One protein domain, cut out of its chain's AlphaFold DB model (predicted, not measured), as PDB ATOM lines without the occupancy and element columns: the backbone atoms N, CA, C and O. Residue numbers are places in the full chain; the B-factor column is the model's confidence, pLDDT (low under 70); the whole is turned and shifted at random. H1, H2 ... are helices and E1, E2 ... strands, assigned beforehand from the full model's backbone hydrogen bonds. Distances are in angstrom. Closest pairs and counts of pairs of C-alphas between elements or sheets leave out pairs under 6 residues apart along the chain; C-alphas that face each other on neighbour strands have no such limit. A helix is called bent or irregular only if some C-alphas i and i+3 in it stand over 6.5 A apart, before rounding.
ATOM      1  N   LEU A  15     117.311 115.810 108.730       94.81
ATOM      2  CA  LEU A  15     117.104 117.243 108.536       94.81
ATOM      3  C   LEU A  15     117.787 118.014 109.661       94.81
ATOM      4  O   LEU A  15     117.491 117.784 110.832       94.81
ATOM      5  N   VAL A  16     118.657 118.956 109.313       96.24
ATOM      6  CA  VAL A  16     119.235 119.914 110.256       96.24
ATOM      7  C   VAL A  16     118.792 121.317 109.882       96.24
ATOM      8  O   VAL A  16     118.970 121.749 108.746       96.24
ATOM      9  N   ILE A  17     118.216 122.035 110.842       95.38
ATOM     10  CA  ILE A  17     117.797 123.427 110.675       95.38
ATOM     11  C   ILE A  17     118.563 124.291 111.673       95.38
ATOM     12  O   ILE A  17     118.308 124.242 112.876       95.38
ATOM     13  N   CYS A  18     119.479 125.108 111.165       94.90
ATOM     14  CA  CYS A  18     120.182 126.131 111.924       94.90
ATOM     15  C   CYS A  18     119.363 127.428 111.924       94.90
ATOM     16  O   CYS A  18     119.158 128.040 110.878       94.90
ATOM     17  N   LEU A  19     118.907 127.854 113.098       93.09
ATOM     18  CA  LEU A  19     118.164 129.087 113.336       93.09
ATOM     19  C   LEU A  19     119.122 130.143 113.883       93.09
ATOM     20  O   LEU A  19     119.566 130.065 115.030       93.09
ATOM     21  N   LEU A  20     119.448 131.125 113.047       89.78
ATOM     22  CA  LEU A  20     120.415 132.170 113.362       89.78
ATOM     23  C   LEU A  20     119.722 133.528 113.560       89.78
ATOM     24  O   LEU A  20     118.758 133.840 112.845       89.78
ATOM     25  N   PRO A  21     120.219 134.391 114.461       83.10
ATOM     26  CA  PRO A  21     119.891 135.804 114.437       83.10
ATOM     27  C   PRO A  21     120.448 136.464 113.165       83.10
ATOM     28  O   PRO A  21     121.402 135.998 112.528       83.10
ATOM     29  N   GLY A  22     119.841 137.579 112.781       76.06
ATOM     30  CA  GLY A  22     120.286 138.366 111.640       76.06
ATOM     31  C   GLY A  22     119.380 139.558 111.381       76.06
ATOM     32  O   GLY A  22     118.191 139.516 111.680       76.06
ATOM     33  N   VAL A  23     119.959 140.616 110.810       77.54
ATOM     34  CA  VAL A  23     119.215 141.809 110.370       77.54
ATOM     35  C   VAL A  23     118.433 141.514 109.089       77.54
ATOM     36  O   VAL A  23     117.311 141.976 108.915       77.54
ATOM     37  N   GLN A  24     119.026 140.724 108.191       80.94
ATOM     38  CA  GLN A  24     118.407 140.300 106.943       80.94
ATOM     39  C   GLN A  24     117.943 138.849 107.046       80.94
ATOM     40  O   GLN A  24     118.694 137.968 107.474       80.94
ATOM     41  N   SER A  25     116.701 138.616 106.634       88.72
ATOM     42  CA  SER A  25     116.106 137.286 106.555       88.72
ATOM     43  C   SER A  25     116.659 136.542 105.342       88.72
ATOM     44  O   SER A  25     116.626 137.065 104.227       88.72
ATOM     45  N   SER A  26     117.159 135.324 105.542       91.51
ATOM     46  CA  SER A  26     117.669 134.486 104.455       91.51
ATOM     47  C   SER A  26     117.498 133.002 104.756       91.51
ATOM     48  O   SER A  26     117.410 132.593 105.916       91.51
ATOM     49  N   ILE A  27     117.459 132.196 103.693       92.88
ATOM     50  CA  ILE A  27     117.489 130.735 103.751       92.88
ATOM     51  C   ILE A  27     118.602 130.264 102.818       92.88
ATOM     52  O   ILE A  27     118.568 130.550 101.622       92.88
ATOM     53  N   HIS A  28     119.553 129.509 103.356       93.01
ATOM     54  CA  HIS A  28     120.554 128.787 102.580       93.01
ATOM     55  C   HIS A  28     120.362 127.291 102.805       93.01
ATOM     56  O   HIS A  28     120.246 126.849 103.946       93.01
ATOM     57  N   SER A  29     120.307 126.516 101.726       93.13
ATOM     58  CA  SER A  29     120.168 125.062 101.784       93.13
ATOM     59  C   SER A  29     121.417 124.388 101.236       93.13
ATOM     60  O   SER A  29     121.850 124.708 100.130       93.13
ATOM     61  N   LEU A  30     121.951 123.438 101.990       92.33
ATOM     62  CA  LEU A  30     123.051 122.565 101.604       92.33
ATOM     63  C   LEU A  30     122.570 121.121 101.746       92.33
ATOM     64  O   LEU A  30     121.836 120.796 102.678       92.33
ATOM     65  N   ASP A  31     122.960 120.257 100.821       91.22
ATOM     66  CA  ASP A  31     122.397 118.916 100.707       91.22
ATOM     67  C   ASP A  31     123.507 117.876 100.474       91.22
ATOM     68  O   ASP A  31     124.486 118.148  99.780       91.22
ATOM     69  N   SER A  32     123.372 116.712 101.105       89.68
ATOM     70  CA  SER A  32     124.218 115.524 100.964       89.68
ATOM     71  C   SER A  32     123.345 114.271 101.036       89.68
ATOM     72  O   SER A  32     122.206 114.324 101.497       89.68
ATOM     73  N   ASP A  33     123.903 113.107 100.710       87.54
ATOM     74  CA  ASP A  33     123.174 111.833 100.775       87.54
ATOM     75  C   ASP A  33     122.608 111.506 102.170       87.54
ATOM     76  O   ASP A  33     121.620 110.779 102.288       87.54
ATOM     77  N   ARG A  34     123.219 112.028 103.242       88.99
ATOM     78  CA  ARG A  34     122.868 111.698 104.636       88.99
ATOM     79  C   ARG A  34     122.133 112.816 105.360       88.99
ATOM     80  O   ARG A  34     121.405 112.537 106.319       88.99
ATOM     81  N   LEU A  35     122.311 114.061 104.927       92.51
ATOM     82  CA  LEU A  35     121.883 115.239 105.669       92.51
ATOM     83  C   LEU A  35     121.379 116.349 104.738       92.51
ATOM     84  O   LEU A  35     122.054 116.723 103.783       92.51
ATOM     85  N   SER A  36     120.209 116.903 105.051       94.18
ATOM     86  CA  SER A  36     119.702 118.168 104.502       94.18
ATOM     87  C   SER A  36     119.954 119.274 105.527       94.18
ATOM     88  O   SER A  36     119.369 119.238 106.609       94.18
ATOM     89  N   LEU A  37     120.788 120.261 105.206       95.95
ATOM     90  CA  LEU A  37     121.101 121.395 106.076       95.95
ATOM     91  C   LEU A  37     120.394 122.656 105.578       95.95
ATOM     92  O   LEU A  37     120.610 123.096 104.452       95.95
ATOM     93  N   TYR A  38     119.603 123.282 106.442       96.15
ATOM     94  CA  TYR A  38     119.021 124.599 106.208       96.15
ATOM     95  C   TYR A  38     119.567 125.598 107.219       96.15
ATOM     96  O   TYR A  38     119.386 125.432 108.420       96.15
ATOM     97  N   ILE A  39     120.192 126.662 106.732       94.54
ATOM     98  CA  ILE A  39     120.656 127.790 107.534       94.54
ATOM     99  C   ILE A  39     119.675 128.934 107.319       94.54
ATOM    100  O   ILE A  39     119.588 129.495 106.227       94.54
ATOM    101  N   ILE A  40     118.913 129.258 108.357       93.09
ATOM    102  CA  ILE A  40     117.822 130.224 108.306       93.09
ATOM    103  C   ILE A  40     118.148 131.384 109.243       93.09
ATOM    104  O   ILE A  40     118.175 131.224 110.464       93.09
ATOM    105  N   ARG A  41     118.363 132.570 108.673       89.68
ATOM    106  CA  ARG A  41     118.489 133.815 109.436       89.68
ATOM    107  C   ARG A  41     117.116 134.426 109.649       89.68
ATOM    108  O   ARG A  41     116.315 134.486 108.718       89.68
ATOM    109  N   HIS A  42     116.865 134.894 110.870       82.73
ATOM    110  CA  HIS A  42     115.585 135.485 111.263       82.73
ATOM    111  C   HIS A  42     114.408 134.515 111.028       82.73
ATOM    112  O   HIS A  42     113.392 134.839 110.410       82.73
ATOM    113  N   GLY A  43     114.554 133.282 111.533       80.17
ATOM    114  CA  GLY A  43     113.658 132.155 111.249       80.17
ATOM    115  C   GLY A  43     112.189 132.372 111.613       80.17
ATOM    116  O   GLY A  43     111.331 131.661 111.091       80.17
ATOM    117  N   LYS A  44     111.886 133.393 112.427       79.49
ATOM    118  CA  LYS A  44     110.521 133.762 112.820       79.49
ATOM    119  C   LYS A  44     109.600 134.055 111.632       79.49
ATOM    120  O   LYS A  44     108.406 133.797 111.686       79.49
ATOM    121  N   ILE A  45     110.151 134.559 110.531       84.05
ATOM    122  CA  ILE A  45     109.371 134.882 109.327       84.05
ATOM    123  C   ILE A  45     109.040 133.622 108.510       84.05
ATOM    124  O   ILE A  45     108.048 133.581 107.784       84.05
ATOM    125  N   TYR A  46     109.826 132.555 108.658       88.50
ATOM    126  CA  TYR A  46     109.750 131.356 107.823       88.50
ATOM    127  C   TYR A  46     109.035 130.182 108.507       88.50
ATOM    128  O   TYR A  46     109.256 129.026 108.149       88.50
ATOM    129  N   TYR A  47     108.145 130.447 109.466       85.54
ATOM    130  CA  TYR A  47     107.470 129.403 110.246       85.54
ATOM    131  C   TYR A  47     106.743 128.354 109.401       85.54
ATOM    132  O   TYR A  47     106.926 127.156 109.618       85.54
ATOM    133  N   GLN A  48     105.954 128.780 108.409       86.58
ATOM    134  CA  GLN A  48     105.224 127.846 107.540       86.58
ATOM    135  C   GLN A  48     106.175 126.989 106.700       86.58
ATOM    136  O   GLN A  48     105.954 125.791 106.518       86.58
ATOM    137  N   PHE A  49     107.275 127.588 106.243       91.24
ATOM    138  CA  PHE A  49     108.312 126.881 105.509       91.24
ATOM    139  C   PHE A  49     108.987 125.822 106.389       91.24
ATOM    140  O   PHE A  49     109.009 124.653 106.008       91.24
ATOM    141  N   ILE A  50     109.430 126.191 107.597       91.49
ATOM    142  CA  ILE A  50     110.040 125.264 108.563       91.49
ATOM    143  C   ILE A  50     109.078 124.114 108.881       91.49
ATOM    144  O   ILE A  50     109.462 122.951 108.790       91.49
ATOM    145  N   LYS A  51     107.804 124.408 109.165       87.87
ATOM    146  CA  LYS A  51     106.784 123.384 109.433       87.87
ATOM    147  C   LYS A  51     106.631 122.396 108.272       87.87
ATOM    148  O   LYS A  51     106.557 121.189 108.494       87.87
ATOM    149  N   SER A  52     106.633 122.897 107.035       88.88
ATOM    150  CA  SER A  52     106.557 122.056 105.835       88.88
ATOM    151  C   SER A  52     107.798 121.179 105.631       88.88
ATOM    152  O   SER A  52     107.672 120.067 105.119       88.88
ATOM    153  N   LEU A  53     108.985 121.651 106.034       90.21
ATOM    154  CA  LEU A  53     110.224 120.872 105.980       90.21
ATOM    155  C   LEU A  53     110.211 119.740 107.005       90.21
ATOM    156  O   LEU A  53     110.500 118.596 106.647       90.21
ATOM    157  N   VAL A  54     109.837 120.051 108.250       89.73
ATOM    158  CA  VAL A  54     109.758 119.072 109.344       89.73
ATOM    159  C   VAL A  54     108.761 117.967 109.016       89.73
ATOM    160  O   VAL A  54     109.071 116.797 109.191       89.73
ATOM    161  N   ALA A  55     107.599 118.301 108.446       86.33
ATOM    162  CA  ALA A  55     106.596 117.306 108.062       86.33
ATOM    163  C   ALA A  55     107.095 116.274 107.026       86.33
ATOM    164  O   ALA A  55     106.512 115.199 106.903       86.33
ATOM    165  N   LYS A  56     108.160 116.591 106.275       87.15
ATOM    166  CA  LYS A  56     108.746 115.719 105.244       87.15
ATOM    167  C   LYS A  56     109.888 114.836 105.755       87.15
ATOM    168  O   LYS A  56     110.345 113.982 105.004       87.15
ATOM    169  N   HIS A  57     110.360 115.031 106.989       87.51
ATOM    170  CA  HIS A  57     111.521 114.323 107.534       87.51
ATOM    171  C   HIS A  57     111.190 113.701 108.891       87.51
ATOM    172  O   HIS A  57     110.666 114.370 109.776       87.51
ATOM    173  N   LYS A  58     111.540 112.426 109.098       84.63
ATOM    174  CA  LYS A  58     111.293 111.767 110.393       84.63
ATOM    175  C   LYS A  58     112.294 112.153 111.473       84.63
ATOM    176  O   LYS A  58     111.925 112.211 112.639       84.63
ATOM    177  N   GLN A  59     113.548 112.410 111.098       89.81
ATOM    178  CA  GLN A  59     114.587 112.839 112.030       89.81
ATOM    179  C   GLN A  59     114.956 114.295 111.760       89.81
ATOM    180  O   GLN A  59     115.553 114.607 110.729       89.81
ATOM    181  N   THR A  60     114.617 115.167 112.708       92.17
ATOM    182  CA  THR A  60     114.921 116.599 112.650       92.17
ATOM    183  C   THR A  60     115.786 117.009 113.836       92.17
ATOM    184  O   THR A  60     115.512 116.626 114.976       92.17
ATOM    185  N   ILE A  61     116.812 117.810 113.559       94.11
ATOM    186  CA  ILE A  61     117.677 118.445 114.549       94.11
ATOM    187  C   ILE A  61     117.592 119.958 114.346       94.11
ATOM    188  O   ILE A  61     117.860 120.462 113.255       94.11
ATOM    189  N   PHE A  62     117.239 120.688 115.396       94.51
ATOM    190  CA  PHE A  62     117.300 122.143 115.423       94.51
ATOM    191  C   PHE A  62     118.589 122.599 116.092       94.51
ATOM    192  O   PHE A  62     118.937 122.124 117.169       94.51
ATOM    193  N   ILE A  63     119.281 123.547 115.472       94.87
ATOM    194  CA  ILE A  63     120.436 124.223 116.054       94.87
ATOM    195  C   ILE A  63     120.063 125.693 116.205       94.87
ATOM    196  O   ILE A  63     119.881 126.387 115.212       94.87
ATOM    197  N   ILE A  64     119.915 126.175 117.433       93.27
ATOM    198  CA  ILE A  64     119.550 127.560 117.730       93.27
ATOM    199  C   ILE A  64     120.813 128.312 118.119       93.27
ATOM    200  O   ILE A  64     121.478 127.942 119.087       93.27
ATOM    201  N   GLN A  65     121.131 129.382 117.395       90.70
ATOM    202  CA  GLN A  65     122.222 130.255 117.791       90.70
ATOM    203  C   GLN A  65     121.793 131.149 118.953       90.70
ATOM    204  O   GLN A  65     120.878 131.961 118.817       90.70
ATOM    205  N   TYR A  66     122.515 131.059 120.062       88.60
ATOM    206  CA  TYR A  66     122.547 132.105 121.068       88.60
ATOM    207  C   TYR A  66     123.723 133.048 120.759       88.60
ATOM    208  O   TYR A  66     124.828 132.603 120.454       88.60
ATOM    209  N   ASN A  67     123.466 134.354 120.754       82.22
ATOM    210  CA  ASN A  67     124.447 135.389 120.424       82.22
ATOM    211  C   ASN A  67     124.548 136.378 121.589       82.22
ATOM    212  O   ASN A  67     123.528 136.733 122.183       82.22
ATOM    213  N   HIS A  68     125.747 136.857 121.910       71.71
ATOM    214  CA  HIS A  68     125.917 137.956 122.855       71.71
ATOM    215  C   HIS A  68     126.197 139.255 122.130       71.71
ATOM    216  O   HIS A  68     127.250 139.459 121.535       71.71
ATOM    217  N   ASN A  69     125.242 140.174 122.237       60.37
ATOM    218  CA  ASN A  69     125.474 141.554 121.860       60.37
ATOM    219  C   ASN A  69     126.284 142.221 122.969       60.37
ATOM    220  O   ASN A  69     125.816 142.336 124.100       60.37
ATOM    221  N   THR A  70     127.464 142.716 122.611       47.41
ATOM    222  CA  THR A  70     128.282 143.608 123.443       47.41
ATOM    223  C   THR A  70     127.753 145.050 123.452       47.41
ATOM    224  O   THR A  70     128.282 145.907 124.156       47.41
ATOM    225  N   ASN A  81     117.337 141.164 124.263       50.33
ATOM    226  CA  ASN A  81     116.809 140.653 122.985       50.33
ATOM    227  C   ASN A  81     117.361 139.268 122.558       50.33
ATOM    228  O   ASN A  81     116.756 138.579 121.743       50.33
ATOM    229  N   ASN A  82     118.494 138.815 123.104       69.91
ATOM    230  CA  ASN A  82     119.166 137.603 122.624       69.91
ATOM    231  C   ASN A  82     118.636 136.304 123.241       69.91
ATOM    232  O   ASN A  82     118.442 135.321 122.529       69.91
ATOM    233  N   ILE A  83     118.407 136.277 124.562       78.31
ATOM    234  CA  ILE A  83     117.727 135.125 125.175       78.31
ATOM    235  C   ILE A  83     116.268 135.091 124.712       78.31
ATOM    236  O   ILE A  83     115.706 134.020 124.524       78.31
ATOM    237  N   GLU A  84     115.686 136.255 124.430       79.68
ATOM    238  CA  GLU A  84     114.362 136.372 123.833       79.68
ATOM    239  C   GLU A  84     114.268 135.686 122.466       79.68
ATOM    240  O   GLU A  84     113.265 135.036 122.188       79.68
ATOM    241  N   ASP A  85     115.291 135.762 121.612       80.76
ATOM    242  CA  ASP A  85     115.297 135.011 120.352       80.76
ATOM    243  C   ASP A  85     115.264 133.501 120.581       80.76
ATOM    244  O   ASP A  85     114.455 132.807 119.964       80.76
ATOM    245  N   VAL A  86     116.077 133.007 121.517       85.71
ATOM    246  CA  VAL A  86     116.073 131.597 121.924       85.71
ATOM    247  C   VAL A  86     114.681 131.200 122.429       85.71
ATOM    248  O   VAL A  86     114.096 130.241 121.927       85.71
ATOM    249  N   LEU A  87     114.105 131.973 123.353       84.95
ATOM    250  CA  LEU A  87     112.775 131.741 123.927       84.95
ATOM    251  C   LEU A  87     111.666 131.772 122.873       84.95
ATOM    252  O   LEU A  87     110.788 130.915 122.886       84.95
ATOM    253  N   ASN A  88     111.725 132.707 121.927       82.90
ATOM    254  CA  ASN A  88     110.776 132.791 120.823       82.90
ATOM    255  C   ASN A  88     110.871 131.578 119.895       82.90
ATOM    256  O   ASN A  88     109.843 131.068 119.447       82.90
ATOM    257  N   TYR A  89     112.084 131.096 119.604       86.15
ATOM    258  CA  TYR A  89     112.242 129.858 118.850       86.15
ATOM    259  C   TYR A  89     111.663 128.673 119.623       86.15
ATOM    260  O   TYR A  89     110.937 127.888 119.024       86.15
ATOM    261  N   PHE A  90     111.863 128.578 120.941       84.46
ATOM    262  CA  PHE A  90     111.189 127.561 121.758       84.46
ATOM    263  C   PHE A  90     109.675 127.682 121.697       84.46
ATOM    264  O   PHE A  90     108.988 126.711 121.401       84.46
ATOM    265  N   GLN A  91     109.136 128.878 121.883       81.13
ATOM    266  CA  GLN A  91     107.704 129.090 121.772       81.13
ATOM    267  C   GLN A  91     107.174 128.616 120.410       81.13
ATOM    268  O   GLN A  91     106.180 127.898 120.358       81.13
ATOM    269  N   PHE A  92     107.862 128.936 119.314       81.37
ATOM    270  CA  PHE A  92     107.510 128.463 117.975       81.37
ATOM    271  C   PHE A  92     107.585 126.935 117.843       81.37
ATOM    272  O   PHE A  92     106.609 126.291 117.451       81.37
ATOM    273  N   LEU A  93     108.731 126.344 118.182       83.13
ATOM    274  CA  LEU A  93     108.976 124.910 118.063       83.13
ATOM    275  C   LEU A  93     107.941 124.097 118.861       83.13
ATOM    276  O   LEU A  93     107.513 123.032 118.419       83.13
ATOM    277  N   TYR A  94     107.472 124.616 119.995       76.45
ATOM    278  CA  TYR A  94     106.555 123.904 120.881       76.45
ATOM    279  C   TYR A  94     105.082 124.216 120.620       76.45
ATOM    280  O   TYR A  94     104.263 123.308 120.661       76.45
ATOM    281  N   GLN A  95     104.717 125.465 120.325       75.52
ATOM    282  CA  GLN A  95     103.313 125.823 120.080       75.52
ATOM    283  C   GLN A  95     102.840 125.452 118.667       75.52
ATOM    284  O   GLN A  95     101.641 125.209 118.477       75.52
ATOM    285  N   GLU A  96     103.752 125.441 117.684       72.39
ATOM    286  CA  GLU A  96     103.407 125.371 116.257       72.39
ATOM    287  C   GLU A  96     103.887 124.094 115.552       72.39
ATOM    288  O   GLU A  96     103.227 123.649 114.599       72.39
ATOM    289  N   ILE A  97     105.013 123.510 115.996       67.66
ATOM    290  CA  ILE A  97     105.575 122.269 115.430       67.66
ATOM    291  C   ILE A  97     105.222 121.057 116.293       67.66
ATOM    292  O   ILE A  97     104.695 120.078 115.765       67.66
ATOM    293  N   ASN A  98     105.478 121.109 117.604       67.39
ATOM    294  CA  ASN A  98     105.130 120.020 118.510       67.39
ATOM    295  C   ASN A  98     103.628 120.066 118.842       67.39
ATOM    296  O   ASN A  98     103.201 120.625 119.841       67.39
ATOM    297  N   SER A  99     102.787 119.495 117.980       60.18
ATOM    298  CA  SER A  99     101.328 119.490 118.164       60.18
ATOM    299  C   SER A  99     100.843 118.713 119.399       60.18
ATOM    300  O   SER A  99      99.660 118.784 119.731       60.18
ATOM    301  N   SER A 100     101.715 117.958 120.079       55.55
ATOM    302  CA  SER A 100     101.377 117.311 121.345       55.55
ATOM    303  C   SER A 100     101.395 118.328 122.484       55.55
ATOM    304  O   SER A 100     102.407 118.983 122.706       55.55
ATOM    305  N   GLN A 101     100.324 118.386 123.277       52.58
ATOM    306  CA  GLN A 101     100.191 119.240 124.474       52.58
ATOM    307  C   GLN A 101     101.210 118.936 125.600       52.58
ATOM    308  O   GLN A 101     101.084 119.445 126.711       52.58
ATOM    309  N   GLN A 102     102.202 118.081 125.350       55.02
ATOM    310  CA  GLN A 102     103.248 117.727 126.299       55.02
ATOM    311  C   GLN A 102     104.497 118.567 126.013       55.02
ATOM    312  O   GLN A 102     105.326 118.211 125.181       55.02
ATOM    313  N   TYR A 103     104.652 119.673 126.742       55.64
ATOM    314  CA  TYR A 103     105.783 120.603 126.615       55.64
ATOM    315  C   TYR A 103     107.130 120.048 127.114       55.64
ATOM    316  O   TYR A 103     108.106 120.784 127.137       55.64
ATOM    317  N   ARG A 104     107.205 118.779 127.544       57.28
ATOM    318  CA  ARG A 104     108.390 118.233 128.235       57.28
ATOM    319  C   ARG A 104     109.466 117.687 127.301       57.28
ATOM    320  O   ARG A 104     110.642 117.807 127.600       57.28
ATOM    321  N   PHE A 105     109.093 117.064 126.187       56.52
ATOM    322  CA  PHE A 105     110.070 116.523 125.244       56.52
ATOM    323  C   PHE A 105     109.573 116.683 123.818       56.52
ATOM    324  O   PHE A 105     108.410 116.413 123.508       56.52
ATOM    325  N   THR A 106     110.466 117.133 122.948       65.17
ATOM    326  CA  THR A 106     110.189 117.264 121.522       65.17
ATOM    327  C   THR A 106     110.494 115.977 120.787       65.17
ATOM    328  O   THR A 106     111.409 115.234 121.134       65.17
ATOM    329  N   SER A 107     109.754 115.736 119.706       72.05
ATOM    330  CA  SER A 107     110.068 114.678 118.737       72.05
ATOM    331  C   SER A 107     111.341 114.960 117.926       72.05
ATOM    332  O   SER A 107     111.804 114.101 117.178       72.05
ATOM    333  N   PHE A 108     111.907 116.157 118.066       83.81
ATOM    334  CA  PHE A 108     113.136 116.610 117.428       83.81
ATOM    335  C   PHE A 108     114.223 116.878 118.469       83.81
ATOM    336  O   PHE A 108     113.936 117.284 119.596       83.81
ATOM    337  N   SER A 109     115.482 116.674 118.084       89.59
ATOM    338  CA  SER A 109     116.625 117.046 118.922       89.59
ATOM    339  C   SER A 109     116.907 118.537 118.778       89.59
ATOM    340  O   SER A 109     116.849 119.064 117.670       89.59
ATOM    341  N   THR A 110     117.265 119.208 119.870       92.61
ATOM    342  CA  THR A 110     117.612 120.634 119.834       92.61
ATOM    343  C   THR A 110     118.985 120.869 120.452       92.61
ATOM    344  O   THR A 110     119.334 120.280 121.479       92.61
ATOM    345  N   ILE A 111     119.769 121.727 119.808       94.52
ATOM    346  CA  ILE A 111     121.095 122.152 120.240       94.52
ATOM    347  C   ILE A 111     121.084 123.674 120.337       94.52
ATOM    348  O   ILE A 111     120.787 124.349 119.356       94.52
ATOM    349  N   ILE A 112     121.424 124.222 121.496       93.44
ATOM    350  CA  ILE A 112     121.741 125.643 121.627       93.44
ATOM    351  C   ILE A 112     123.234 125.786 121.388       93.44
ATOM    352  O   ILE A 112     124.035 125.172 122.092       93.44
ATOM    353  N   MET A 113     123.601 126.589 120.397       92.73
ATOM    354  CA  MET A 113     124.987 126.813 120.025       92.73
ATOM    355  C   MET A 113     125.343 128.286 120.149       92.73
ATOM    356  O   MET A 113     124.565 129.144 119.747       92.73
ATOM    357  N   TYR A 114     126.516 128.597 120.681       89.86
ATOM    358  CA  TYR A 114     127.006 129.973 120.735       89.86
ATOM    359  C   TYR A 114     128.513 130.033 120.526       89.86
ATOM    360  O   TYR A 114     129.220 129.042 120.717       89.86
ATOM    361  N   ASP A 115     128.999 131.201 120.118       87.21
ATOM    362  CA  ASP A 115     130.419 131.410 119.864       87.21
ATOM    363  C   ASP A 115     131.161 131.718 121.163       87.21
ATOM    364  O   ASP A 115     130.844 132.698 121.833       87.21
ATOM    365  N   THR A 116     132.159 130.912 121.516       85.82
ATOM    366  CA  THR A 116     132.996 131.131 122.703       85.82
ATOM    367  C   THR A 116     133.667 132.507 122.689       85.82
ATOM    368  O   THR A 116     133.691 133.183 123.717       85.82
ATOM    369  N   ALA A 117     134.126 132.968 121.519       82.56
ATOM    370  CA  ALA A 117     134.898 134.204 121.380       82.56
ATOM    371  C   ALA A 117     134.115 135.457 121.815       82.56
ATOM    372  O   ALA A 117     134.705 136.462 122.213       82.56
ATOM    373  N   GLN A 118     132.782 135.399 121.781       81.09
ATOM    374  CA  GLN A 118     131.922 136.492 122.237       81.09
ATOM    375  C   GLN A 118     131.890 136.638 123.762       81.09
ATOM    376  O   GLN A 118     131.503 137.693 124.263       81.09
ATOM    377  N   TYR A 119     132.298 135.608 124.509       77.97
ATOM    378  CA  TYR A 119     132.144 135.554 125.964       77.97
ATOM    379  C   TYR A 119     133.451 135.485 126.729       77.97
ATOM    380  O   TYR A 119     133.393 135.607 127.945       77.97
ATOM    381  N   ASP A 120     134.608 135.343 126.079       75.67
ATOM    382  CA  ASP A 120     135.909 135.164 126.745       75.67
ATOM    383  C   ASP A 120     136.181 136.166 127.880       75.67
ATOM    384  O   ASP A 120     136.779 135.812 128.892       75.67
ATOM    385  N   LYS A 121     135.686 137.404 127.760       77.75
ATOM    386  CA  LYS A 121     135.844 138.459 128.780       77.75
ATOM    387  C   LYS A 121     134.688 138.569 129.779       77.75
ATOM    388  O   LYS A 121     134.809 139.295 130.760       77.75
ATOM    389  N   TYR A 122     133.571 137.889 129.535       78.56
ATOM    390  CA  TYR A 122     132.309 138.064 130.262       78.56
ATOM    391  C   TYR A 122     131.857 136.812 131.024       78.56
ATOM    392  O   TYR A 122     130.818 136.855 131.683       78.56
ATOM    393  N   GLN A 123     132.634 135.721 130.982       77.26
ATOM    394  CA  GLN A 123     132.266 134.402 131.525       77.26
ATOM    395  C   GLN A 123     131.942 134.395 133.030       77.26
ATOM    396  O   GLN A 123     131.253 133.498 133.505       77.26
ATOM    397  N   LEU A 124     132.433 135.382 133.785       77.33
ATOM    398  CA  LEU A 124     132.205 135.513 135.231       77.33
ATOM    399  C   LEU A 124     131.267 136.667 135.593       77.33
ATOM    400  O   LEU A 124     131.075 136.966 136.769       77.33
ATOM    401  N   THR A 125     130.680 137.338 134.600       78.69
ATOM    402  CA  THR A 125     129.699 138.387 134.891       78.69
ATOM    403  C   THR A 125     128.419 137.766 135.457       78.69
ATOM    404  O   THR A 125     127.994 136.706 134.981       78.69
ATOM    405  N   PRO A 126     127.741 138.438 136.406       79.49
ATOM    406  CA  PRO A 126     126.443 137.993 136.909       79.49
ATOM    407  C   PRO A 126     125.431 137.757 135.783       79.49
ATOM    408  O   PRO A 126     124.729 136.749 135.767       79.49
ATOM    409  N   GLN A 127     125.428 138.632 134.775       78.39
ATOM    410  CA  GLN A 127     124.562 138.505 133.606       78.39
ATOM    411  C   GLN A 127     124.842 137.230 132.803       78.39
ATOM    412  O   GLN A 127     123.908 136.518 132.443       78.39
ATOM    413  N   PHE A 128     126.110 136.919 132.517       79.75
ATOM    414  CA  PHE A 128     126.446 135.688 131.805       79.75
ATOM    415  C   PHE A 128     126.055 134.456 132.618       79.75
ATOM    416  O   PHE A 128     125.458 133.534 132.065       79.75
ATOM    417  N   ILE A 129     126.338 134.450 133.925       82.30
ATOM    418  CA  ILE A 129     125.988 133.323 134.792       82.30
ATOM    419  C   ILE A 129     124.473 133.125 134.829       82.30
ATOM    420  O   ILE A 129     124.013 132.005 134.618       82.30
ATOM    421  N   TYR A 130     123.695 134.193 135.000       84.64
ATOM    422  CA  TYR A 130     122.239 134.125 134.942       84.64
ATOM    423  C   TYR A 130     121.738 133.558 133.609       84.64
ATOM    424  O   TYR A 130     120.891 132.666 133.584       84.64
ATOM    425  N   ILE A 131     122.298 134.007 132.483       84.03
ATOM    426  CA  ILE A 131     121.912 133.477 131.174       84.03
ATOM    427  C   ILE A 131     122.281 131.997 131.046       84.03
ATOM    428  O   ILE A 131     121.479 131.225 130.529       84.03
ATOM    429  N   GLN A 132     123.438 131.563 131.548       85.88
ATOM    430  CA  GLN A 132     123.772 130.138 131.584       85.88
ATOM    431  C   GLN A 132     122.781 129.352 132.449       85.88
ATOM    432  O   GLN A 132     122.351 128.280 132.030       85.88
ATOM    433  N   GLN A 133     122.352 129.884 133.600       88.38
ATOM    434  CA  GLN A 133     121.305 129.262 134.417       88.38
ATOM    435  C   GLN A 133     119.993 129.117 133.633       88.38
ATOM    436  O   GLN A 133     119.404 128.037 133.640       88.38
ATOM    437  N   LEU A 134     119.579 130.154 132.893       88.94
ATOM    438  CA  LEU A 134     118.401 130.100 132.021       88.94
ATOM    439  C   LEU A 134     118.559 129.064 130.904       88.94
ATOM    440  O   LEU A 134     117.697 128.208 130.738       88.94
ATOM    441  N   LEU A 135     119.658 129.103 130.147       89.64
ATOM    442  CA  LEU A 135     119.901 128.172 129.042       89.64
ATOM    443  C   LEU A 135     119.918 126.721 129.526       89.64
ATOM    444  O   LEU A 135     119.338 125.861 128.871       89.64
ATOM    445  N   ARG A 136     120.536 126.453 130.678       90.65
ATOM    446  CA  ARG A 136     120.589 125.127 131.307       90.65
ATOM    447  C   ARG A 136     119.229 124.668 131.810       90.65
ATOM    448  O   ARG A 136     118.857 123.523 131.568       90.65
ATOM    449  N   TYR A 137     118.459 125.563 132.429       90.52
ATOM    450  CA  TYR A 137     117.077 125.285 132.816       90.52
ATOM    451  C   TYR A 137     116.229 124.903 131.595       90.52
ATOM    452  O   TYR A 137     115.628 123.828 131.574       90.52
ATOM    453  N   ILE A 138     116.251 125.727 130.544       88.15
ATOM    454  CA  ILE A 138     115.526 125.469 129.296       88.15
ATOM    455  C   ILE A 138     116.029 124.149 128.684       88.15
ATOM    456  O   ILE A 138     115.223 123.306 128.299       88.15
ATOM    457  N   SER A 139     117.349 123.921 128.659       89.09
ATOM    458  CA  SER A 139     117.980 122.688 128.168       89.09
ATOM    459  C   SER A 139     117.473 121.441 128.881       89.09
ATOM    460  O   SER A 139     117.134 120.453 128.229       89.09
ATOM    461  N   LEU A 140     117.399 121.487 130.210       88.93
ATOM    462  CA  LEU A 140     116.899 120.393 131.031       88.93
ATOM    463  C   LEU A 140     115.407 120.153 130.798       88.93
ATOM    464  O   LEU A 140     114.989 119.005 130.661       88.93
ATOM    465  N   LYS A 141     114.619 121.232 130.720       86.64
ATOM    466  CA  LYS A 141     113.167 121.171 130.527       86.64
ATOM    467  C   LYS A 141     112.771 120.463 129.235       86.64
ATOM    468  O   LYS A 141     111.711 119.852 129.195       86.64
ATOM    469  N   HIS A 142     113.636 120.547 128.227       85.92
ATOM    470  CA  HIS A 142     113.337 120.217 126.835       85.92
ATOM    471  C   HIS A 142     114.237 119.144 126.224       85.92
ATOM    472  O   HIS A 142     114.094 118.820 125.046       85.92
ATOM    473  N   GLY A 143     115.171 118.584 126.993       87.36
ATOM    474  CA  GLY A 143     116.035 117.497 126.531       87.36
ATOM    475  C   GLY A 143     117.111 117.923 125.525       87.36
ATOM    476  O   GLY A 143     117.370 117.217 124.551       87.36
ATOM    477  N   MET A 144     117.730 119.086 125.720       90.13
ATOM    478  CA  MET A 144     118.616 119.696 124.723       90.13
ATOM    479  C   MET A 144     120.104 119.554 125.016       90.13
ATOM    480  O   MET A 144     120.528 119.143 126.093       90.13
ATOM    481  N   LYS A 145     120.923 119.893 124.022       92.92
ATOM    482  CA  LYS A 145     122.376 120.003 124.173       92.92
ATOM    483  C   LYS A 145     122.766 121.482 124.140       92.92
ATOM    484  O   LYS A 145     122.292 122.214 123.277       92.92
ATOM    485  N   ILE A 146     123.652 121.916 125.028       93.79
ATOM    486  CA  ILE A 146     124.313 123.224 124.932       93.79
ATOM    487  C   ILE A 146     125.726 122.995 124.413       93.79
ATOM    488  O   ILE A 146     126.445 122.149 124.943       93.79
ATOM    489  N   VAL A 147     126.117 123.740 123.385       94.09
ATOM    490  CA  VAL A 147     127.436 123.653 122.758       94.09
ATOM    491  C   VAL A 147     128.018 125.054 122.610       94.09
ATOM    492  O   VAL A 147     127.353 125.961 122.115       94.09
ATOM    493  N   SER A 148     129.273 125.236 123.007       91.47
ATOM    494  CA  SER A 148     130.043 126.430 122.657       91.47
ATOM    495  C   SER A 148     131.149 126.048 121.690       91.47
ATOM    496  O   SER A 148     131.875 125.085 121.950       91.47
ATOM    497  N   LEU A 149     131.253 126.787 120.585       89.93
ATOM    498  CA  LEU A 149     132.292 126.605 119.580       89.93
ATOM    499  C   LEU A 149     133.136 127.865 119.453       89.93
ATOM    500  O   LEU A 149     132.591 128.968 119.459       89.93
ATOM    501  N   ARG A 150     134.435 127.711 119.216       84.41
ATOM    502  CA  ARG A 150     135.265 128.812 118.721       84.41
ATOM    503  C   ARG A 150     134.941 129.058 117.244       84.41
ATOM    504  O   ARG A 150     135.205 128.186 116.422       84.41
ATOM    505  N   ASN A 151     134.375 130.222 116.924       80.61
ATOM    506  CA  ASN A 151     133.859 130.570 115.594       80.61
ATOM    507  C   ASN A 151     132.723 129.647 115.117       80.61
ATOM    508  O   ASN A 151     132.902 128.690 114.364       80.61
ATOM    509  N   MET A 152     131.511 129.980 115.551       85.07
ATOM    510  CA  MET A 152     130.306 129.210 115.233       85.07
ATOM    511  C   MET A 152     129.983 129.183 113.729       85.07
ATOM    512  O   MET A 152     129.392 128.216 113.250       85.07
ATOM    513  N   VAL A 153     130.377 130.216 112.977       84.36
ATOM    514  CA  VAL A 153     130.067 130.336 111.544       84.36
ATOM    515  C   VAL A 153     130.782 129.261 110.728       84.36
ATOM    516  O   VAL A 153     130.165 128.676 109.841       84.36
ATOM    517  N   ASP A 154     132.026 128.932 111.077       83.66
ATOM    518  CA  ASP A 154     132.814 127.906 110.379       83.66
ATOM    519  C   ASP A 154     132.177 126.513 110.504       83.66
ATOM    520  O   ASP A 154     132.324 125.667 109.620       83.66
ATOM    521  N   ALA A 155     131.405 126.271 111.568       86.44
ATOM    522  CA  ALA A 155     130.687 125.017 111.752       86.44
ATOM    523  C   ALA A 155     129.465 124.877 110.829       86.44
ATOM    524  O   ALA A 155     128.977 123.767 110.653       86.44
ATOM    525  N   LEU A 156     128.976 125.962 110.212       87.61
ATOM    526  CA  LEU A 156     127.755 125.991 109.396       87.61
ATOM    527  C   LEU A 156     127.973 125.527 107.946       87.61
ATOM    528  O   LEU A 156     127.397 126.076 107.009       87.61
ATOM    529  N   THR A 157     128.786 124.495 107.749       89.66
ATOM    530  CA  THR A 157     128.888 123.773 106.476       89.66
ATOM    531  C   THR A 157     128.338 122.365 106.652       89.66
ATOM    532  O   THR A 157     128.243 121.859 107.770       89.66
ATOM    533  N   ILE A 158     127.980 121.703 105.553       87.91
ATOM    534  CA  ILE A 158     127.417 120.354 105.637       87.91
ATOM    535  C   ILE A 158     128.398 119.357 106.266       87.91
ATOM    536  O   ILE A 158     128.034 118.667 107.216       87.91
ATOM    537  N   GLY A 159     129.659 119.362 105.821       88.33
ATOM    538  CA  GLY A 159     130.698 118.487 106.358       88.33
ATOM    539  C   GLY A 159     130.987 118.770 107.831       88.33
ATOM    540  O   GLY A 159     131.098 117.838 108.624       88.33
ATOM    541  N   ASN A 160     131.034 120.043 108.235       91.04
ATOM    542  CA  ASN A 160     131.342 120.399 109.622       91.04
ATOM    543  C   ASN A 160     130.170 120.124 110.569       91.04
ATOM    544  O   ASN A 160     130.405 119.651 111.677       91.04
ATOM    545  N   ILE A 161     128.919 120.338 110.142       92.00
ATOM    546  CA  ILE A 161     127.735 119.944 110.921       92.00
ATOM    547  C   ILE A 161     127.677 118.425 111.088       92.00
ATOM    548  O   ILE A 161     127.403 117.952 112.189       92.00
ATOM    549  N   GLU A 162     127.949 117.646 110.039       91.13
ATOM    550  CA  GLU A 162     127.994 116.184 110.156       91.13
ATOM    551  C   GLU A 162     129.038 115.733 111.181       91.13
ATOM    552  O   GLU A 162     128.728 114.930 112.064       91.13
ATOM    553  N   GLN A 163     130.252 116.284 111.106       90.88
ATOM    554  CA  GLN A 163     131.327 115.962 112.044       90.88
ATOM    555  C   GLN A 163     131.021 116.441 113.464       90.88
ATOM    556  O   GLN A 163     131.269 115.705 114.419       90.88
ATOM    557  N   LEU A 164     130.421 117.624 113.622       92.79
ATOM    558  CA  LEU A 164     129.956 118.130 114.912       92.79
ATOM    559  C   LEU A 164     128.952 117.160 115.538       92.79
ATOM    560  O   LEU A 164     129.138 116.745 116.677       92.79
ATOM    561  N   LEU A 165     127.911 116.763 114.803       92.93
ATOM    562  CA  LEU A 165     126.875 115.867 115.319       92.93
ATOM    563  C   LEU A 165     127.440 114.494 115.706       92.93
ATOM    564  O   LEU A 165     127.115 113.996 116.781       92.93
ATOM    565  N   LEU A 166     128.321 113.919 114.880       91.42
ATOM    566  CA  LEU A 166     129.018 112.667 115.198       91.42
ATOM    567  C   LEU A 166     129.889 112.803 116.456       91.42
ATOM    568  O   LEU A 166     129.869 111.933 117.326       91.42
ATOM    569  N   THR A 167     130.620 113.912 116.577       92.15
ATOM    570  CA  THR A 167     131.472 114.193 117.739       92.15
ATOM    571  C   THR A 167     130.624 114.295 119.006       92.15
ATOM    572  O   THR A 167     130.904 113.601 119.979       92.15
ATOM    573  N   LEU A 168     129.530 115.064 118.979       92.36
ATOM    574  CA  LEU A 168     128.620 115.251 120.117       92.36
ATOM    575  C   LEU A 168     127.952 113.962 120.614       92.36
ATOM    576  O   LEU A 168     127.468 113.942 121.742       92.36
ATOM    577  N   ASP A 169     127.871 112.916 119.795       88.63
ATOM    578  CA  ASP A 169     127.332 111.616 120.213       88.63
ATOM    579  C   ASP A 169     128.404 110.705 120.849       88.63
ATOM    580  O   ASP A 169     128.065 109.684 121.444       88.63
ATOM    581  N   SER A 170     129.688 111.074 120.755       89.12
ATOM    582  CA  SER A 170     130.828 110.263 121.219       89.12
ATOM    583  C   SER A 170     131.636 110.886 122.362       89.12
ATOM    584  O   SER A 170     132.334 110.167 123.079       89.12
ATOM    585  N   ILE A 171     131.554 112.204 122.554       90.67
ATOM    586  CA  ILE A 171     132.324 112.903 123.587       90.67
ATOM    587  C   ILE A 171     131.623 112.894 124.947       90.67
ATOM    588  O   ILE A 171     130.396 112.868 125.055       90.67
ATOM    589  N   SER A 172     132.426 112.977 126.008       89.28
ATOM    590  CA  SER A 172     131.921 113.236 127.359       89.28
ATOM    591  C   SER A 172     131.518 114.708 127.533       89.28
ATOM    592  O   SER A 172     132.030 115.566 126.812       89.28
ATOM    593  N   PRO A 173     130.633 115.023 128.498       88.68
ATOM    594  CA  PRO A 173     130.291 116.399 128.845       88.68
ATOM    595  C   PRO A 173     131.529 117.248 129.168       88.68
ATOM    596  O   PRO A 173     132.422 116.808 129.891       88.68
ATOM    597  N   ILE A 174     131.534 118.487 128.680       88.85
ATOM    598  CA  ILE A 174     132.547 119.515 128.926       88.85
ATOM    599  C   ILE A 174     131.814 120.716 129.544       88.85
ATOM    600  O   ILE A 174     131.365 121.598 128.819       88.85
ATOM    601  N   PRO A 175     131.605 120.755 130.869       79.27
ATOM    602  CA  PRO A 175     130.754 121.763 131.509       79.27
ATOM    603  C   PRO A 175     131.444 123.110 131.755       79.27
ATOM    604  O   PRO A 175     130.866 124.010 132.360       79.27
ATOM    605  N   ILE A 176     132.691 123.236 131.311       73.25
ATOM    606  CA  ILE A 176     133.590 124.355 131.561       73.25
ATOM    607  C   ILE A 176     134.063 124.858 130.211       73.25
ATOM    608  O   ILE A 176     134.400 124.030 129.374       73.25
ATOM    609  N   LEU A 177     134.141 126.176 130.017       76.20
ATOM    610  CA  LEU A 177     134.789 126.739 128.835       76.20
ATOM    611  C   LEU A 177     136.283 126.396 128.867       76.20
ATOM    612  O   LEU A 177     137.061 127.005 129.597       76.20
ATOM    613  N   ASP A 178     136.673 125.386 128.093       73.34
ATOM    614  CA  ASP A 178     138.062 124.962 127.951       73.34
ATOM    615  C   ASP A 178     138.661 125.571 126.682       73.34
ATOM    616  O   ASP A 178     138.182 125.323 125.575       73.34
ATOM    617  N   SER A 179     139.736 126.347 126.824       72.06
ATOM    618  CA  SER A 179     140.455 126.939 125.694       72.06
ATOM    619  C   SER A 179     141.136 125.901 124.800       72.06
ATOM    620  O   SER A 179     141.366 126.201 123.628       72.06
ATOM    621  N   LYS A 180     141.412 124.687 125.301       77.00
ATOM    622  CA  LYS A 180     141.923 123.553 124.508       77.00
ATOM    623  C   LYS A 180     140.817 122.772 123.813       77.00
ATOM    624  O   LYS A 180     141.014 122.368 122.672       77.00
ATOM    625  N   GLY A 181     139.664 122.636 124.479       79.60
ATOM    626  CA  GLY A 181     138.433 122.024 123.968       79.60
ATOM    627  C   GLY A 181     138.631 120.686 123.247       79.60
ATOM    628  O   GLY A 181     139.660 120.027 123.376       79.60
ATOM    629  N   VAL A 182     137.621 120.264 122.487       84.71
ATOM    630  CA  VAL A 182     137.711 119.094 121.600       84.71
ATOM    631  C   VAL A 182     137.725 119.566 120.156       84.71
ATOM    632  O   VAL A 182     136.771 120.197 119.703       84.71
ATOM    633  N   GLU A 183     138.804 119.272 119.432       86.02
ATOM    634  CA  GLU A 183     138.896 119.570 118.002       86.02
ATOM    635  C   GLU A 183     137.875 118.743 117.208       86.02
ATOM    636  O   GLU A 183     137.762 117.529 117.382       86.02
ATOM    637  N   ILE A 184     137.167 119.401 116.293       80.42
ATOM    638  CA  ILE A 184     136.339 118.749 115.282       80.42
ATOM    639  C   ILE A 184     137.189 118.622 114.018       80.42
ATOM    640  O   ILE A 184     137.808 119.591 113.573       80.42
ATOM    641  N   ALA A 185     137.209 117.435 113.411       74.53
ATOM    642  CA  ALA A 185     137.796 117.264 112.089       74.53
ATOM    643  C   ALA A 185     136.978 118.075 111.069       74.53
ATOM    644  O   ALA A 185     135.883 117.678 110.680       74.53
ATOM    645  N   VAL A 186     137.488 119.237 110.664       65.57
ATOM    646  CA  VAL A 186     136.847 120.105 109.672       65.57
ATOM    647  C   VAL A 186     137.123 119.549 108.277       65.57
ATOM    648  O   VAL A 186     138.281 119.375 107.898       65.57
ATOM    649  N   GLN A 187     136.071 119.295 107.497       60.37
ATOM    650  CA  GLN A 187     136.223 119.029 106.068       60.37
ATOM    651  C   GLN A 187     136.263 120.375 105.345       60.37
ATOM    652  O   GLN A 187     135.226 120.979 105.073       60.37
ATOM    653  N   THR A 188     137.459 120.884 105.051       52.62
ATOM    654  CA  THR A 188     137.598 122.014 104.130       52.62
ATOM    655  C   THR A 188     137.370 121.497 102.715       52.62
ATOM    656  O   THR A 188     138.280 120.953 102.094       52.62
ATOM    657  N   ASN A 189     136.153 121.642 102.192       47.74
ATOM    658  CA  ASN A 189     135.971 121.604 100.745       47.74
ATOM    659  C   ASN A 189     136.562 122.914 100.202       47.74
ATOM    660  O   ASN A 189     136.012 123.984 100.455       47.74
ATOM    661  N   LYS A 205     140.280 125.018 112.763       66.20
ATOM    662  CA  LYS A 205     139.654 123.857 113.366       66.20
ATOM    663  C   LYS A 205     138.550 124.382 114.267       66.20
ATOM    664  O   LYS A 205     138.826 125.090 115.235       66.20
ATOM    665  N   SER A 206     137.306 124.041 113.951       80.11
ATOM    666  CA  SER A 206     136.213 124.227 114.897       80.11
ATOM    667  C   SER A 206     136.507 123.389 116.138       80.11
ATOM    668  O   SER A 206     136.894 122.225 116.041       80.11
ATOM    669  N   GLN A 207     136.342 123.989 117.308       87.43
ATOM    670  CA  GLN A 207     136.655 123.368 118.587       87.43
ATOM    671  C   GLN A 207     135.448 123.501 119.503       87.43
ATOM    672  O   GLN A 207     134.864 124.577 119.593       87.43
ATOM    673  N   ILE A 208     135.088 122.414 120.181       89.99
ATOM    674  CA  ILE A 208     134.049 122.406 121.207       89.99
ATOM    675  C   ILE A 208     134.685 122.832 122.525       89.99
ATOM    676  O   ILE A 208     135.466 122.086 123.112       89.99
ATOM    677  N   ASN A 209     134.352 124.031 122.987       88.79
ATOM    678  CA  ASN A 209     134.850 124.594 124.241       88.79
ATOM    679  C   ASN A 209     133.920 124.293 125.416       88.79
ATOM    680  O   ASN A 209     134.377 124.255 126.548       88.79
ATOM    681  N   LEU A 210     132.631 124.082 125.147       89.28
ATOM    682  CA  LEU A 210     131.629 123.673 126.127       89.28
ATOM    683  C   LEU A 210     130.691 122.659 125.480       89.28
ATOM    684  O   LEU A 210     130.233 122.871 124.358       89.28
ATOM    685  N   TYR A 211     130.351 121.607 126.214       91.55
ATOM    686  CA  TYR A 211     129.314 120.659 125.852       91.55
ATOM    687  C   TYR A 211     128.542 120.189 127.086       91.55
ATOM    688  O   TYR A 211     129.076 119.482 127.939       91.55
ATOM    689  N   ILE A 212     127.261 120.537 127.164       89.82
ATOM    690  CA  ILE A 212     126.362 120.081 128.228       89.82
ATOM    691  C   ILE A 212     125.202 119.320 127.581       89.82
ATOM    692  O   ILE A 212     124.297 119.951 127.028       89.82
ATOM    693  N   PRO A 213     125.186 117.977 127.615       90.82
ATOM    694  CA  PRO A 213     123.960 117.243 127.337       90.82
ATOM    695  C   PRO A 213     122.972 117.428 128.492       90.82
ATOM    696  O   PRO A 213     123.375 117.427 129.655       90.82
ATOM    697  N   TYR A 214     121.671 117.508 128.195       88.17
ATOM    698  CA  TYR A 214     120.632 117.646 129.225       88.17
ATOM    699  C   TYR A 214     120.698 116.565 130.308       88.17
ATOM    700  O   TYR A 214     120.401 116.846 131.463       88.17
ATOM    701  N   THR A 215     121.106 115.341 129.955       87.41
ATOM    702  CA  THR A 215     121.224 114.210 130.889       87.41
ATOM    703  C   THR A 215     122.301 114.416 131.945       87.41
ATOM    704  O   THR A 215     122.273 113.761 132.983       87.41
ATOM    705  N   TRP A 216     123.263 115.302 131.685       86.61
ATOM    706  CA  TRP A 216     124.295 115.652 132.649       86.61
ATOM    707  C   TRP A 216     123.838 116.759 133.602       86.61
ATOM    708  O   TRP A 216     124.441 116.926 134.662       86.61
ATOM    709  N   ASP A 217     122.803 117.520 133.260       85.53
ATOM    710  CA  ASP A 217     122.361 118.663 134.051       85.53
ATOM    711  C   ASP A 217     121.319 118.295 135.122       85.53
ATOM    712  O   ASP A 217     120.727 117.218 135.103       85.53
ATOM    713  N   SER A 218     121.104 119.189 136.089       89.67
ATOM    714  CA  SER A 218     120.057 119.048 137.104       89.67
ATOM    715  C   SER A 218     119.683 120.393 137.727       89.67
ATOM    716  O   SER A 218     120.459 121.349 137.692       89.67
ATOM    717  N   TRP A 219     118.509 120.450 138.367       89.44
ATOM    718  CA  TRP A 219     118.056 121.619 139.136       89.44
ATOM    719  C   TRP A 219     119.119 122.088 140.136       89.44
ATOM    720  O   TRP A 219     119.486 123.263 140.163       89.44
ATOM    721  N   ASN A 220     119.706 121.144 140.872       88.99
ATOM    722  CA  ASN A 220     120.743 121.437 141.856       88.99
ATOM    723  C   ASN A 220     121.978 122.066 141.205       88.99
ATOM    724  O   ASN A 220     122.531 123.017 141.749       88.99
ATOM    725  N   LYS A 221     122.404 121.592 140.027       88.14
ATOM    726  CA  LYS A 221     123.577 122.152 139.338       88.14
ATOM    727  C   LYS A 221     123.329 123.556 138.781       88.14
ATOM    728  O   LYS A 221     124.279 124.337 138.698       88.14
ATOM    729  N   ILE A 222     122.089 123.881 138.416       88.09
ATOM    730  CA  ILE A 222     121.690 125.243 138.034       88.09
ATOM    731  C   ILE A 222     121.801 126.169 139.251       88.09
ATOM    732  O   ILE A 222     122.425 127.225 139.162       88.09
ATOM    733  N   VAL A 223     121.275 125.750 140.406       88.23
ATOM    734  CA  VAL A 223     121.333 126.521 141.661       88.23
ATOM    735  C   VAL A 223     122.770 126.687 142.171       88.23
ATOM    736  O   VAL A 223     123.165 127.787 142.554       88.23
ATOM    737  N   VAL A 224     123.573 125.619 142.161       84.91
ATOM    738  CA  VAL A 224     124.973 125.634 142.627       84.91
ATOM    739  C   VAL A 224     125.819 126.622 141.829       84.91
ATOM    740  O   VAL A 224     126.634 127.326 142.420       84.91
ATOM    741  N   GLN A 225     125.585 126.756 140.520       82.58
ATOM    742  CA  GLN A 225     126.283 127.752 139.704       82.58
ATOM    743  C   GLN A 225     126.079 129.181 140.235       82.58
ATOM    744  O   GLN A 225     127.013 129.978 140.246       82.58
ATOM    745  N   GLY A 226     124.878 129.491 140.729       82.54
ATOM    746  CA  GLY A 226     124.569 130.787 141.324       82.54
ATOM    747  C   GLY A 226     125.122 130.973 142.736       82.54
ATOM    748  O   GLY A 226     125.186 132.099 143.215       82.54
ATOM    749  N   LYS A 227     125.535 129.905 143.425       81.53
ATOM    750  CA  LYS A 227     126.120 129.971 144.775       81.53
ATOM    751  C   LYS A 227     127.623 130.259 144.785       81.53
ATOM    752  O   LYS A 227     128.178 130.390 145.868       81.53
ATOM    753  N   SER A 228     128.262 130.388 143.623       75.29
ATOM    754  CA  SER A 228     129.707 130.605 143.557       75.29
ATOM    755  C   SER A 228     130.156 131.866 144.306       75.29
ATOM    756  O   SER A 228     129.526 132.922 144.198       75.29
ATOM    757  N   ILE A 229     131.287 131.756 145.011       63.91
ATOM    758  CA  ILE A 229     131.913 132.847 145.776       63.91
ATOM    759  C   ILE A 229     132.291 134.072 144.929       63.91
ATOM    760  O   ILE A 229     132.389 135.178 145.455       63.91
TER     761      ILE A 229
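This is residues 15 to 70, 81 to 189 and 205 to 229 of the 313 residues of an uncharacterized protein of Candida albicans (strain SC5314 / ATCC MYA-2876) (UniProt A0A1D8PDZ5). A twisted sheet of seven strands forms the middle layer of three, with H1, H2 and H3 side by side over one face and H4 on the other, where the sheet curls round it. H5 packs on H3, off the sheet. The 190 printed residues hold five named helices and seven named strands, in the order E1 E2 E3 H1 E4 H2 E5 H3 E6 H4 E7 H5; the class is mixed, helices and strands. The mixed sheet runs E2 E3 E1 E4 E5 E6 E7. The whole is compact, with a radius of gyration of the C-alphas of 16.0 A and spans of 49 by 42 by 33 A.

E1, residues 15 to 20, begins at C-alpha 15 (117.104, 117.243, 108.536). E2 is residues 26 to 31, E3 35 to 41 (19.3 A) and H1 43 to 54. H1 is irregular: C-alphas 45 and 48 are 8.4 A apart. E4 is residues 60 to 66 (19.2 A), H2 81 to 97 (22.8 A), E5 109 to 115 (19.9 A) and H3 126 to 142 (24.3 A). E6 is residues 145 to 149, H4 158 to 168 and E7 207 to 213. H5, residues 219 to 226, ends at C-alpha 226 (124.569, 130.787, 141.324).

E2 and E3 form an antiparallel hairpin, with N 28 and O 39 at 2.9 A. The neighbours E3 and E1, E1 and E4, E4 and E5, and E5 and E6 are parallel, with N 18 and O 38 at 2.8 A, N 19 and O 63 at 2.8 A, N 64 and O 111 at 2.8 A, and N 147 and O 112 at 2.8 A. E6 and E7 are antiparallel, with N 148 and O 210 at 2.9 A. E3, H1 and E4 make a split strand-helix-strand unit, with E1 between its two strands; E5, H3 and E6 make one with neighbour strands. Both crossovers are right-handed. H1 and H2 touch at C-alphas 51 and 97, 6.2 A apart. H3 and H5 touch at C-alphas 133 and 222, 5.4 A apart, at a shallow tilt of 9 degrees, opposite ways. Every O i to N i+4 pair is within hydrogen-bond range in H3 and H4; the counts are 5 of 8 in H1, 12 of 13 in H2 and 3 of 4 in H5.

The C-alphas of Asp 33 and Ile 229, the two farthest apart, are 50.4 A from each other. Residues 71 to 80 and 190 to 204 are cut out, with C-alpha gaps of 11.9 A and 13.3 A. Of the links printed whole, H2 to E5 is long. Mean pLDDT of the printed part is 83.6; residues under 70 include 97 to 106 and 186 to 189.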